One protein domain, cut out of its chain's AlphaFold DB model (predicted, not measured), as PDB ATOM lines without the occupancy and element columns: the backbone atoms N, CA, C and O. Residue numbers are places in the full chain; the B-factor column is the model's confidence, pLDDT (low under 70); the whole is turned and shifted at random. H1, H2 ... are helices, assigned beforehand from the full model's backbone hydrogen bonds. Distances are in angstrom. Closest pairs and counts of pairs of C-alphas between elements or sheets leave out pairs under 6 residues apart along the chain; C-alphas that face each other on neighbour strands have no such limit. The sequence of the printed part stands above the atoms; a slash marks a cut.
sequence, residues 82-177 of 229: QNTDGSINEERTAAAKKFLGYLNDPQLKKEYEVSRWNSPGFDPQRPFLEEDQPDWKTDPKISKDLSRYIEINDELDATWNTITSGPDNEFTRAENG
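Overview. This is residues 82 to 177 of the 229 residues of the protein "Hypothetical protein" of Skeletonema marinoi (UniProt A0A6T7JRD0). H1 and H2 meet in a corner, and the longest helix, H5, runs back across both, closing a flattened triangle; H6 turns off crosswise beyond H5's end. At the other end a loop with H3 sticks out at residues 126 to 135 and returns through H4. The 96 printed residues, with six named helices and no named strand, are all helix in class and loose, radius of gyration of the C-alphas 16.7 A, spans 48 by 31 by 23 A.

Arrangement. H1, residues 90 to 104, and H2, residues 106 to 116, only just touch, only at the corner, with 3 pairs of C-alphas within 8 A; the closest are Tyr 102 and Leu 108, 6.5 A. H3, residues 129 to 132, is apart from both. H4, residues 140 to 145, and H5, residues 147 to 164, meet only through their link. H5 touches H1 with residues 156 to 163 alone, closest C-alphas Arg 92 and Ile 163, 5.3 A, at a steep tilt of 48 degrees, opposite ways. H5 touches H2 with residues 148 to 152 alone, closest C-alphas Ser 115 and Tyr 149, 5.1 A. H6, residues 170 to 177, is close to H5 but not clearly touching. Every O i to N i+4 pair is within hydrogen-bond range except in H3, too short for one.

Along the chain. H1, 20.8 A long, begins at C-alpha 90 (68.328, 118.122, 71.746). H5 is 25.6 A long. H6 ends at C-alpha 177 (68.695, 96.658, 72.393).

Size, cuts and confidence. The C-alphas farthest apart, Asp 85 and Pro 120, are 50.1 A apart. The printed part has no cut, the link H2 to H3 is long, and no printed residue is under 70 in pLDDT.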
ATOM      1  N   GLN A  82      65.251 110.718  74.703       87.69
ATOM      2  CA  GLN A  82      63.902 111.247  74.885       87.69
ATOM      3  C   GLN A  82      63.709 111.795  76.291       87.69
ATOM      4  O   GLN A  82      64.150 111.198  77.276       87.69
ATOM      5  N   ASN A  83      63.055 112.945  76.393       86.38
ATOM      6  CA  ASN A  83      62.588 113.488  77.662       86.38
ATOM      7  C   ASN A  83      61.475 112.609  78.246       86.38
ATOM      8  O   ASN A  83      60.917 111.758  77.554       86.38
ATOM      9  N   THR A  84      61.097 112.862  79.498       84.12
ATOM     10  CA  THR A  84      59.982 112.171  80.167       84.12
ATOM     11  C   THR A  84      58.673 112.250  79.370       84.12
ATOM     12  O   THR A  84      57.871 111.323  79.405       84.12
ATOM     13  N   ASP A  85      58.494 113.316  78.585       83.62
ATOM     14  CA  ASP A  85      57.312 113.544  77.744       83.62
ATOM     15  C   ASP A  85      57.376 112.829  76.375       83.62
ATOM     16  O   ASP A  85      56.472 112.976  75.552       83.62
ATOM     17  N   GLY A  86      58.456 112.092  76.087       79.75
ATOM     18  CA  GLY A  86      58.685 111.403  74.809       79.75
ATOM     19  C   GLY A  86      59.204 112.295  73.671       79.75
ATOM     20  O   GLY A  86      59.436 111.806  72.566       79.75
ATOM     21  N   SER A  87      59.412 113.592  73.915       86.44
ATOM     22  CA  SER A  87      60.063 114.506  72.965       86.44
ATOM     23  C   SER A  87      61.571 114.246  72.880       86.44
ATOM     24  O   SER A  87      62.189 113.822  73.855       86.44
ATOM     25  N   ILE A  88      62.180 114.508  71.720       87.12
ATOM     26  CA  ILE A  88      63.629 114.348  71.529       87.12
ATOM     27  C   ILE A  88      64.369 115.364  72.405       87.12
ATOM     28  O   ILE A  88      64.061 116.555  72.391       87.12
ATOM     29  N   ASN A  89      65.365 114.897  73.153       90.25
ATOM     30  CA  ASN A  89      66.239 115.764  73.928       90.25
ATOM     31  C   ASN A  89      67.404 116.249  73.052       90.25
ATOM     32  O   ASN A  89      68.340 115.498  72.753       90.25
ATOM     33  N   GLU A  90      67.333 117.509  72.629       90.69
ATOM     34  CA  GLU A  90      68.328 118.122  71.746       90.69
ATOM     35  C   GLU A  90      69.700 118.270  72.413       90.69
ATOM     36  O   GLU A  90      70.716 118.039  71.758       90.69
ATOM     37  N   GLU A  91      69.748 118.567  73.713       91.69
ATOM     38  CA  GLU A  91      70.998 118.732  74.466       91.69
ATOM     39  C   GLU A  91      71.791 117.423  74.529       91.69
ATOM     40  O   GLU A  91      72.977 117.389  74.200       91.69
ATOM     41  N   ARG A  92      71.125 116.310  74.859       90.62
ATOM     42  CA  ARG A  92      71.745 114.974  74.881       90.62
ATOM     43  C   ARG A  92      72.129 114.500  73.488       90.62
ATOM     44  O   ARG A  92      73.193 113.912  73.309       90.62
ATOM     45  N   THR A  93      71.312 114.810  72.486       92.38
ATOM     46  CA  THR A  93      71.627 114.517  71.081       92.38
ATOM     47  C   THR A  93      72.875 115.282  70.623       92.38
ATOM     48  O   THR A  93      73.738 114.717  69.947       92.38
ATOM     49  N   ALA A  94      72.999 116.557  70.999       93.31
ATOM     50  CA  ALA A  94      74.173 117.373  70.713       93.31
ATOM     51  C   ALA A  94      75.410 116.870  71.472       93.31
ATOM     52  O   ALA A  94      76.473 116.745  70.867       93.31
ATOM     53  N   ALA A  95      75.264 116.504  72.750       93.12
ATOM     54  CA  ALA A  95      76.335 115.918  73.554       93.12
ATOM     55  C   ALA A  95      76.841 114.593  72.959       93.12
ATOM     56  O   ALA A  95      78.047 114.417  72.809       93.12
ATOM     57  N   ALA A  96      75.942 113.703  72.526       92.94
ATOM     58  CA  ALA A  96      76.306 112.446  71.873       92.94
ATOM     59  C   ALA A  96      77.060 112.674  70.555       92.94
ATOM     60  O   ALA A  96      78.088 112.042  70.313       92.94
ATOM     61  N   LYS A  97      76.602 113.613  69.713       93.38
ATOM     62  CA  LYS A  97      77.307 113.988  68.473       93.38
ATOM     63  C   LYS A  97      78.678 114.594  68.755       93.38
ATOM     64  O   LYS A  97      79.634 114.275  68.054       93.38
ATOM     65  N   LYS A  98      78.773 115.444  69.779       93.19
ATOM     66  CA  LYS A  98      80.032 116.029  70.230       93.19
ATOM     67  C   LYS A  98      80.999 114.925  70.657       93.19
ATOM     68  O   LYS A  98      82.077 114.845  70.084       93.19
ATOM     69  N   PHE A  99      80.584 114.028  71.551       92.81
ATOM     70  CA  PHE A  99      81.394 112.904  72.034       92.81
ATOM     71  C   PHE A  99      81.849 111.972  70.899       92.81
ATOM     72  O   PHE A  99      83.016 111.596  70.831       92.81
ATOM     73  N   LEU A 100      80.964 111.662  69.946       91.62
ATOM     74  CA  LEU A 100      81.328 110.928  68.729       91.62
ATOM     75  C   LEU A 100      82.377 111.668  67.887       91.62
ATOM     76  O   LEU A 100      83.245 111.024  67.305       91.62
ATOM     77  N   GLY A 101      82.323 113.000  67.841       90.25
ATOM     78  CA  GLY A 101      83.362 113.835  67.241       90.25
ATOM     79  C   GLY A 101      84.733 113.592  67.874       90.25
ATOM     80  O   GLY A 101      85.679 113.301  67.148       90.25
ATOM     81  N   TYR A 102      84.824 113.590  69.210       87.69
ATOM     82  CA  TYR A 102      86.070 113.253  69.921       87.69
ATOM     83  C   TYR A 102      86.544 111.830  69.606       87.69
ATOM     84  O   TYR A 102      87.723 111.606  69.345       87.69
ATOM     85  N   LEU A 103      85.631 110.853  69.593       85.44
ATOM     86  CA  LEU A 103      85.980 109.458  69.305       85.44
ATOM     87  C   LEU A 103      86.413 109.216  67.857       85.44
ATOM     88  O   LEU A 103      87.084 108.216  67.599       85.44
ATOM     89  N   ASN A 104      86.050 110.086  66.921       86.38
ATOM     90  CA  ASN A 104      86.400 109.932  65.512       86.38
ATOM     91  C   ASN A 104      87.574 110.818  65.079       86.38
ATOM     92  O   ASN A 104      88.099 110.586  63.996       86.38
ATOM     93  N   ASP A 105      88.002 111.786  65.897       89.88
ATOM     94  CA  ASP A 105      89.140 112.663  65.613       89.88
ATOM     95  C   ASP A 105      90.468 112.033  66.095       89.88
ATOM     96  O   ASP A 105      90.744 111.991  67.301       89.88
ATOM     97  N   PRO A 106      91.336 111.545  65.182       88.50
ATOM     98  CA  PRO A 106      92.606 110.927  65.563       88.50
ATOM     99  C   PRO A 106      93.594 111.928  66.170       88.50
ATOM    100  O   PRO A 106      94.439 111.546  66.981       88.50
ATOM    101  N   GLN A 107      93.514 113.203  65.781       89.25
ATOM    102  CA  GLN A 107      94.412 114.241  66.275       89.25
ATOM    103  C   GLN A 107      94.098 114.563  67.731       89.25
ATOM    104  O   GLN A 107      95.012 114.645  68.549       89.25
ATOM    105  N   LEU A 108      92.813 114.672  68.060       86.06
ATOM    106  CA  LEU A 108      92.360 114.967  69.413       86.06
ATOM    107  C   LEU A 108      92.631 113.809  70.380       86.06
ATOM    108  O   LEU A 108      93.046 114.039  71.514       86.06
ATOM    109  N   LYS A 109      92.501 112.558  69.917       86.12
ATOM    110  CA  LYS A 109      92.944 111.378  70.684       86.12
ATOM    111  C   LYS A 109      94.431 111.434  71.004       86.12
ATOM    112  O   LYS A 109      94.821 111.270  72.157       86.12
ATOM    113  N   LYS A 110      95.257 111.718  69.996       87.81
ATOM    114  CA  LYS A 110      96.704 111.849  70.179       87.81
ATOM    115  C   LYS A 110      97.050 112.999  71.125       87.81
ATOM    116  O   LYS A 110      97.950 112.868  71.945       87.81
ATOM    117  N   GLU A 111      96.345 114.123  71.026       88.75
ATOM    118  CA  GLU A 111      96.518 115.262  71.928       88.75
ATOM    119  C   GLU A 111      96.176 114.894  73.379       88.75
ATOM    120  O   GLU A 111      96.943 115.207  74.293       88.75
ATOM    121  N   TYR A 112      95.074 114.175  73.597       86.94
ATOM    122  CA  TYR A 112      94.690 113.666  74.912       86.94
ATOM    123  C   TYR A 112      95.752 112.717  75.494       86.94
ATOM    124  O   TYR A 112      96.192 112.893  76.629       86.94
ATOM    125  N   GLU A 113      96.241 111.764  74.698       86.44
ATOM    126  CA  GLU A 113      97.282 110.821  75.122       86.44
ATOM    127  C   GLU A 113      98.605 111.516  75.447       86.44
ATOM    128  O   GLU A 113      99.216 111.227  76.472       86.44
ATOM    129  N   VAL A 114      99.052 112.459  74.612       88.50
ATOM    130  CA  VAL A 114     100.293 113.206  74.864       88.50
ATOM    131  C   VAL A 114     100.148 114.086  76.102       88.50
ATOM    132  O   VAL A 114     101.033 114.090  76.955       88.50
ATOM    133  N   SER A 115      99.022 114.794  76.238       88.06
ATOM    134  CA  SER A 115      98.795 115.696  77.370       88.06
ATOM    135  C   SER A 115      98.739 114.972  78.716       88.06
ATOM    136  O   SER A 115      99.191 115.533  79.713       88.06
ATOM    137  N   ARG A 116      98.284 113.712  78.746       88.19
ATOM    138  CA  ARG A 116      98.344 112.839  79.930       88.19
ATOM    139  C   ARG A 116      99.773 112.639  80.443       88.19
ATOM    140  O   ARG A 116      99.983 112.592  81.650       88.19
ATOM    141  N   TRP A 117     100.748 112.534  79.540       87.69
ATOM    142  CA  TRP A 117     102.151 112.250  79.869       87.69
ATOM    143  C   TRP A 117     103.022 113.503  80.020       87.69
ATOM    144  O   TRP A 117     104.235 113.388  80.202       87.69
ATOM    145  N   ASN A 118     102.429 114.700  79.979       87.94
ATOM    146  CA  ASN A 118     103.172 115.953  80.127       87.94
ATOM    147  C   ASN A 118     103.817 116.117  81.510       87.94
ATOM    148  O   ASN A 118     104.813 116.828  81.619       87.94
ATOM    149  N   SER A 119     103.275 115.470  82.549       86.81
ATOM    150  CA  SER A 119     103.873 115.434  83.887       86.81
ATOM    151  C   SER A 119     104.749 114.180  84.035       86.81
ATOM    152  O   SER A 119     104.227 113.066  84.117       86.81
ATOM    153  N   PRO A 120     106.089 114.305  84.061       83.38
ATOM    154  CA  PRO A 120     106.966 113.143  84.117       83.38
ATOM    155  C   PRO A 120     106.784 112.353  85.417       83.38
ATOM    156  O   PRO A 120     106.916 112.900  86.511       83.38
ATOM    157  N   GLY A 121     106.539 111.046  85.300       81.50
ATOM    158  CA  GLY A 121     106.414 110.143  86.451       81.50
ATOM    159  C   GLY A 121     105.084 110.243  87.205       81.50
ATOM    160  O   GLY A 121     104.949 109.629  88.262       81.50
ATOM    161  N   PHE A 122     104.107 110.979  86.673       85.00
ATOM    162  CA  PHE A 122     102.763 111.061  87.225       85.00
ATOM    163  C   PHE A 122     101.738 110.669  86.160       85.00
ATOM    164  O   PHE A 122     101.708 111.249  85.080       85.00
ATOM    165  N   ASP A 123     100.891 109.694  86.483       86.81
ATOM    166  CA  ASP A 123      99.804 109.255  85.615       86.81
ATOM    167  C   ASP A 123      98.453 109.607  86.261       86.81
ATOM    168  O   ASP A 123      98.114 109.021  87.296       86.81
ATOM    169  N   PRO A 124      97.669 110.531  85.669       85.44
ATOM    170  CA  PRO A 124      96.373 110.931  86.207       85.44
ATOM    171  C   PRO A 124      95.299 109.832  86.136       85.44
ATOM    172  O   PRO A 124      94.260 109.982  86.766       85.44
ATOM    173  N   GLN A 125      95.518 108.735  85.399       85.44
ATOM    174  CA  GLN A 125      94.592 107.593  85.347       85.44
ATOM    175  C   GLN A 125      95.094 106.380  86.139       85.44
ATOM    176  O   GLN A 125      94.572 105.273  85.971       85.44
ATOM    177  N   ARG A 126      96.116 106.546  86.991       86.94
ATOM    178  CA  ARG A 126      96.566 105.427  87.823       86.94
ATOM    179  C   ARG A 126      95.427 104.973  88.753       86.94
ATOM    180  O   ARG A 126      94.727 105.822  89.316       86.94
ATOM    181  N   PRO A 127      95.240 103.659  88.961       86.50
ATOM    182  CA  PRO A 127      94.282 103.164  89.946       86.50
ATOM    183  C   PRO A 127      94.550 103.768  91.332       86.50
ATOM    184  O   PRO A 127      95.710 103.943  91.702       86.50
ATOM    185  N   PHE A 128      93.488 104.069  92.086       86.06
ATOM    186  CA  PHE A 128      93.552 104.588  93.466       86.06
ATOM    187  C   PHE A 128      94.286 105.932  93.637       86.06
ATOM    188  O   PHE A 128      94.625 106.318  94.753       86.06
ATOM    189  N   LEU A 129      94.492 106.694  92.551       86.81
ATOM    190  CA  LEU A 129      95.121 108.020  92.603       86.81
ATOM    191  C   LEU A 129      94.465 108.950  93.628       86.81
ATOM    192  O   LEU A 129      95.164 109.661  94.344       86.81
ATOM    193  N   GLU A 130      93.136 108.933  93.688       82.94
ATOM    194  CA  GLU A 130      92.354 109.771  94.597       82.94
ATOM    195  C   GLU A 130      92.526 109.372  96.072       82.94
ATOM    196  O   GLU A 130      92.372 110.221  96.944       82.94
ATOM    197  N   GLU A 131      92.891 108.119  96.363       87.06
ATOM    198  CA  GLU A 131      93.184 107.651  97.725       87.06
ATOM    199  C   GLU A 131      94.618 108.009  98.135       87.06
ATOM    200  O   GLU A 131      94.853 108.507  99.236       87.06
ATOM    201  N   ASP A 132      95.577 107.801  97.228       87.56
ATOM    202  CA  ASP A 132      96.999 108.044  97.486       87.56
ATOM    203  C   ASP A 132      97.352 109.539  97.511       87.56
ATOM    204  O   ASP A 132      98.219 109.978  98.269       87.56
ATOM    205  N   GLN A 133      96.746 110.321  96.613       85.25
ATOM    206  CA  GLN A 133      97.053 111.735  96.388       85.25
ATOM    207  C   GLN A 133      95.779 112.520  96.025       85.25
ATOM    208  O   GLN A 133      95.685 113.012  94.906       85.25
ATOM    209  N   PRO A 134      94.813 112.700  96.945       84.25
ATOM    210  CA  PRO A 134      93.523 113.350  96.659       84.25
ATOM    211  C   PRO A 134      93.659 114.775  96.097       84.25
ATOM    212  O   PRO A 134      92.908 115.183  95.214       84.25
ATOM    213  N   ASP A 135      94.671 115.514  96.552       86.00
ATOM    214  CA  ASP A 135      94.866 116.927  96.223       86.00
ATOM    215  C   ASP A 135      95.752 117.160  94.988       86.00
ATOM    216  O   ASP A 135      96.169 118.290  94.727       86.00
ATOM    217  N   TRP A 136      96.041 116.124  94.190       84.94
ATOM    218  CA  TRP A 136      96.946 116.223  93.036       84.94
ATOM    219  C   TRP A 136      96.519 117.285  92.011       84.94
ATOM    220  O   TRP A 136      97.368 117.924  91.392       84.94
ATOM    221  N   LYS A 137      95.206 117.528  91.869       81.81
ATOM    222  CA  LYS A 137      94.653 118.579  90.993       81.81
ATOM    223  C   LYS A 137      94.968 119.997  91.484       81.81
ATOM    224  O   LYS A 137      94.939 120.938  90.690       81.81
ATOM    225  N   THR A 138      95.257 120.157  92.775       84.88
ATOM    226  CA  THR A 138      95.590 121.446  93.403       84.88
ATOM    227  C   THR A 138      97.093 121.717  93.457       84.88
ATOM    228  O   THR A 138      97.489 122.862  93.677       84.88
ATOM    229  N   ASP A 139      97.935 120.701  93.218       86.94
ATOM    230  CA  ASP A 139      99.386 120.874  93.144       86.94
ATOM    231  C   ASP A 139      99.732 121.806  91.962       86.94
ATOM    232  O   ASP A 139      99.460 121.460  90.808       86.94
ATOM    233  N   PRO A 140     100.356 122.977  92.204       86.06
ATOM    234  CA  PRO A 140     100.638 123.961  91.161       86.06
ATOM    235  C   PRO A 140     101.499 123.426  90.015       86.06
ATOM    236  O   PRO A 140     101.417 123.940  88.899       86.06
ATOM    237  N   LYS A 141     102.354 122.431  90.281       85.12
ATOM    238  CA  LYS A 141     103.240 121.847  89.274       85.12
ATOM    239  C   LYS A 141     102.472 120.858  88.399       85.12
ATOM    240  O   LYS A 141     102.446 121.015  87.183       85.12
ATOM    241  N   ILE A 142     101.793 119.900  89.027       85.12
ATOM    242  CA  ILE A 142     101.043 118.847  88.327       85.12
ATOM    243  C   ILE A 142      99.854 119.447  87.566       85.12
ATOM    244  O   ILE A 142      99.642 119.128  86.399       85.12
ATOM    245  N   SER A 143      99.122 120.368  88.196       83.62
ATOM    246  CA  SER A 143      97.966 121.050  87.605       83.62
ATOM    247  C   SER A 143      98.344 121.877  86.374       83.62
ATOM    248  O   SER A 143      97.631 121.873  85.373       83.62
ATOM    249  N   LYS A 144      99.508 122.542  86.395       88.94
ATOM    250  CA  LYS A 144     100.004 123.298  85.239       88.94
ATOM    251  C   LYS A 144     100.382 122.372  84.084       88.94
ATOM    252  O   LYS A 144      99.953 122.619  82.955       88.94
ATOM    253  N   ASP A 145     101.146 121.319  84.369       88.94
ATOM    254  CA  ASP A 145     101.651 120.386  83.356       88.94
ATOM    255  C   ASP A 145     100.510 119.568  82.712       88.94
ATOM    256  O   ASP A 145     100.530 119.311  81.507       88.94
ATOM    257  N   LEU A 146      99.469 119.238  83.487       89.38
ATOM    258  CA  LEU A 146      98.288 118.484  83.043       89.38
ATOM    259  C   LEU A 146      97.066 119.353  82.726       89.38
ATOM    260  O   LEU A 146      95.993 118.813  82.478       89.38
ATOM    261  N   SER A 147      97.202 120.678  82.700       89.69
ATOM    262  CA  SER A 147      96.081 121.610  82.485       89.69
ATOM    263  C   SER A 147      95.238 121.258  81.256       89.69
ATOM    264  O   SER A 147      94.013 121.195  81.339       89.69
ATOM    265  N   ARG A 148      95.898 120.940  80.136       90.81
ATOM    266  CA  ARG A 148      95.225 120.534  78.897       90.81
ATOM    267  C   ARG A 148      94.527 119.178  79.007       90.81
ATOM    268  O   ARG A 148      93.425 119.021  78.490       90.81
ATOM    269  N   TYR A 149      95.153 118.216  79.684       90.56
ATOM    270  CA  TYR A 149      94.547 116.909  79.939       90.56
ATOM    271  C   TYR A 149      93.282 117.059  80.789       90.56
ATOM    272  O   TYR A 149      92.249 116.494  80.446       90.56
ATOM    273  N   ILE A 150      93.357 117.852  81.863       90.31
ATOM    274  CA  ILE A 150      92.236 118.106  82.775       90.31
ATOM    275  C   ILE A 150      91.082 118.772  82.022       90.31
ATOM    276  O   ILE A 150      89.957 118.312  82.140       90.31
ATOM    277  N   GLU A 151      91.355 119.784  81.194       91.31
ATOM    278  CA  GLU A 151      90.334 120.457  80.381       91.31
ATOM    279  C   GLU A 151      89.578 119.477  79.468       91.31
ATOM    280  O   GLU A 151      88.347 119.434  79.497       91.31
ATOM    281  N   ILE A 152      90.305 118.666  78.690       90.50
ATOM    282  CA  ILE A 152      89.692 117.689  77.778       90.50
ATOM    283  C   ILE A 152      88.944 116.614  78.576       90.50
ATOM    284  O   ILE A 152      87.837 116.230  78.205       90.50
ATOM    285  N   ASN A 153      89.528 116.127  79.673       91.31
ATOM    286  CA  ASN A 153      88.921 115.091  80.499       91.31
ATOM    287  C   ASN A 153      87.624 115.575  81.158       91.31
ATOM    288  O   ASN A 153      86.609 114.896  81.064       91.31
ATOM    289  N   ASP A 154      87.636 116.757  81.772       91.56
ATOM    290  CA  ASP A 154      86.462 117.329  82.433       91.56
ATOM    291  C   ASP A 154      85.344 117.624  81.413       91.56
ATOM    292  O   ASP A 154      84.162 117.431  81.701       91.56
ATOM    293  N   GLU A 155      85.696 118.033  80.188       91.88
ATOM    294  CA  GLU A 155      84.739 118.200  79.092       91.88
ATOM    295  C   GLU A 155      84.135 116.860  78.632       91.88
ATOM    296  O   GLU A 155      82.918 116.761  78.417       91.88
ATOM    297  N   LEU A 156      84.956 115.816  78.499       91.00
ATOM    298  CA  LEU A 156      84.501 114.464  78.167       91.00
ATOM    299  C   LEU A 156      83.606 113.886  79.269       91.00
ATOM    300  O   LEU A 156      82.543 113.348  78.963       91.00
ATOM    301  N   ASP A 157      83.960 114.075  80.536       92.38
ATOM    302  CA  ASP A 157      83.164 113.614  81.673       92.38
ATOM    303  C   ASP A 157      81.836 114.376  81.770       92.38
ATOM    304  O   ASP A 157      80.778 113.774  81.961       92.38
ATOM    305  N   ALA A 158      81.840 115.697  81.567       93.06
ATOM    306  CA  ALA A 158      80.614 116.494  81.546       93.06
ATOM    307  C   ALA A 158      79.678 116.083  80.397       93.06
ATOM    308  O   ALA A 158      78.465 115.934  80.591       93.06
ATOM    309  N   THR A 159      80.230 115.866  79.199       93.19
ATOM    310  CA  THR A 159      79.444 115.392  78.049       93.19
ATOM    311  C   THR A 159      78.918 113.979  78.273       93.19
ATOM    312  O   THR A 159      77.746 113.726  77.995       93.19
ATOM    313  N   TRP A 160      79.721 113.085  78.852       93.00
ATOM    314  CA  TRP A 160      79.305 111.729  79.197       93.00
ATOM    315  C   TRP A 160      78.179 111.711  80.233       93.00
ATOM    316  O   TRP A 160      77.138 111.102  79.994       93.00
ATOM    317  N   ASN A 161      78.325 112.465  81.324       93.00
ATOM    318  CA  ASN A 161      77.293 112.601  82.352       93.00
ATOM    319  C   ASN A 161      75.978 113.137  81.771       93.00
ATOM    320  O   ASN A 161      74.896 112.681  82.138       93.00
ATOM    321  N   THR A 162      76.063 114.066  80.815       92.62
ATOM    322  CA  THR A 162      74.889 114.574  80.095       92.62
ATOM    323  C   THR A 162      74.213 113.458  79.293       92.62
ATOM    324  O   THR A 162      72.998 113.288  79.390       92.62
ATOM    325  N   ILE A 163      74.978 112.649  78.554       90.94
ATOM    326  CA  ILE A 163      74.462 111.518  77.762       90.94
ATOM    327  C   ILE A 163      73.763 110.486  78.660       90.94
ATOM    328  O   ILE A 163      72.675 110.017  78.321       90.94
ATOM    329  N   THR A 164      74.355 110.152  79.810       89.50
ATOM    330  CA  THR A 164      73.847 109.108  80.715       89.50
ATOM    331  C   THR A 164      72.746 109.587  81.662       89.50
ATOM    332  O   THR A 164      72.083 108.754  82.270       89.50
ATOM    333  N   SER A 165      72.496 110.897  81.764       88.88
ATOM    334  CA  SER A 165      71.460 111.495  82.634       88.88
ATOM    335  C   SER A 165      70.002 111.155  82.266       88.88
ATOM    336  O   SER A 165      69.068 111.674  82.878       88.88
ATOM    337  N   GLY A 166      69.782 110.313  81.252       83.69
ATOM    338  CA  GLY A 166      68.453 109.970  80.755       83.69
ATOM    339  C   GLY A 166      67.569 109.219  81.762       83.69
ATOM    340  O   GLY A 166      68.077 108.501  82.627       83.69
ATOM    341  N   PRO A 167      66.234 109.337  81.640       85.75
ATOM    342  CA  PRO A 167      65.296 108.648  82.522       85.75
ATOM    343  C   PRO A 167      65.298 107.123  82.303       85.75
ATOM    344  O   PRO A 167      65.739 106.615  81.270       85.75
ATOM    345  N   ASP A 168      64.750 106.374  83.266       83.62
ATOM    346  CA  ASP A 168      64.406 104.948  83.131       83.62
ATOM    347  C   ASP A 168      65.533 104.034  82.608       83.62
ATOM    348  O   ASP A 168      65.282 103.102  81.835       83.62
ATOM    349  N   ASN A 169      66.789 104.302  82.984       87.00
ATOM    350  CA  ASN A 169      67.957 103.546  82.516       87.00
ATOM    351  C   ASN A 169      67.968 103.381  80.980       87.00
ATOM    352  O   ASN A 169      68.255 102.304  80.449       87.00
ATOM    353  N   GLU A 170      67.581 104.437  80.254       88.88
ATOM    354  CA  GLU A 170      67.504 104.478  78.786       88.88
ATOM    355  C   GLU A 170      68.784 103.953  78.128       88.88
ATOM    356  O   GLU A 170      68.717 103.143  77.205       88.88
ATOM    357  N   PHE A 171      69.939 104.343  78.668       88.19
ATOM    358  CA  PHE A 171      71.252 103.922  78.195       88.19
ATOM    359  C   PHE A 171      71.438 102.396  78.263       88.19
ATOM    360  O   PHE A 171      71.720 101.759  77.252       88.19
ATOM    361  N   THR A 172      71.169 101.775  79.418       90.44
ATOM    362  CA  THR A 172      71.236 100.311  79.591       90.44
ATOM    363  C   THR A 172      70.213  99.581  78.718       90.44
ATOM    364  O   THR A 172      70.468  98.490  78.210       90.44
ATOM    365  N   ARG A 173      69.025 100.163  78.510       91.00
ATOM    366  CA  ARG A 173      68.029  99.594  77.587       91.00
ATOM    367  C   ARG A 173      68.502  99.658  76.138       91.00
ATOM    368  O   ARG A 173      68.270  98.705  75.397       91.00
ATOM    369  N   ALA A 174      69.157 100.744  75.738       91.62
ATOM    370  CA  ALA A 174      69.737 100.877  74.410       91.62
ATOM    371  C   ALA A 174      70.894  99.895  74.197       91.62
ATOM    372  O   ALA A 174      70.945  99.256  73.151       91.62
ATOM    373  N   GLU A 175      71.752  99.707  75.201       91.00
ATOM    374  CA  GLU A 175      72.823  98.707  75.180       91.00
ATOM    375  C   GLU A 175      72.262  97.297  74.978       91.00
ATOM    376  O   GLU A 175      72.645  96.596  74.043       91.00
ATOM    377  N   ASN A 176      71.264  96.913  75.780       91.69
ATOM    378  CA  ASN A 176      70.570  95.641  75.604       91.69
ATOM    379  C   ASN A 176      69.905  95.534  74.224       91.69
ATOM    380  O   ASN A 176      69.968  94.482  73.596       91.69
ATOM    381  N   GLY A 177      69.293  96.611  73.728       90.81
ATOM    382  CA  GLY A 177      68.695  96.658  72.393       90.81
ATOM    383  C   GLY A 177      69.712  96.399  71.283       90.81
ATOM    384  O   GLY A 177      69.444  95.601  70.387       90.81
TER     385      GLY A 177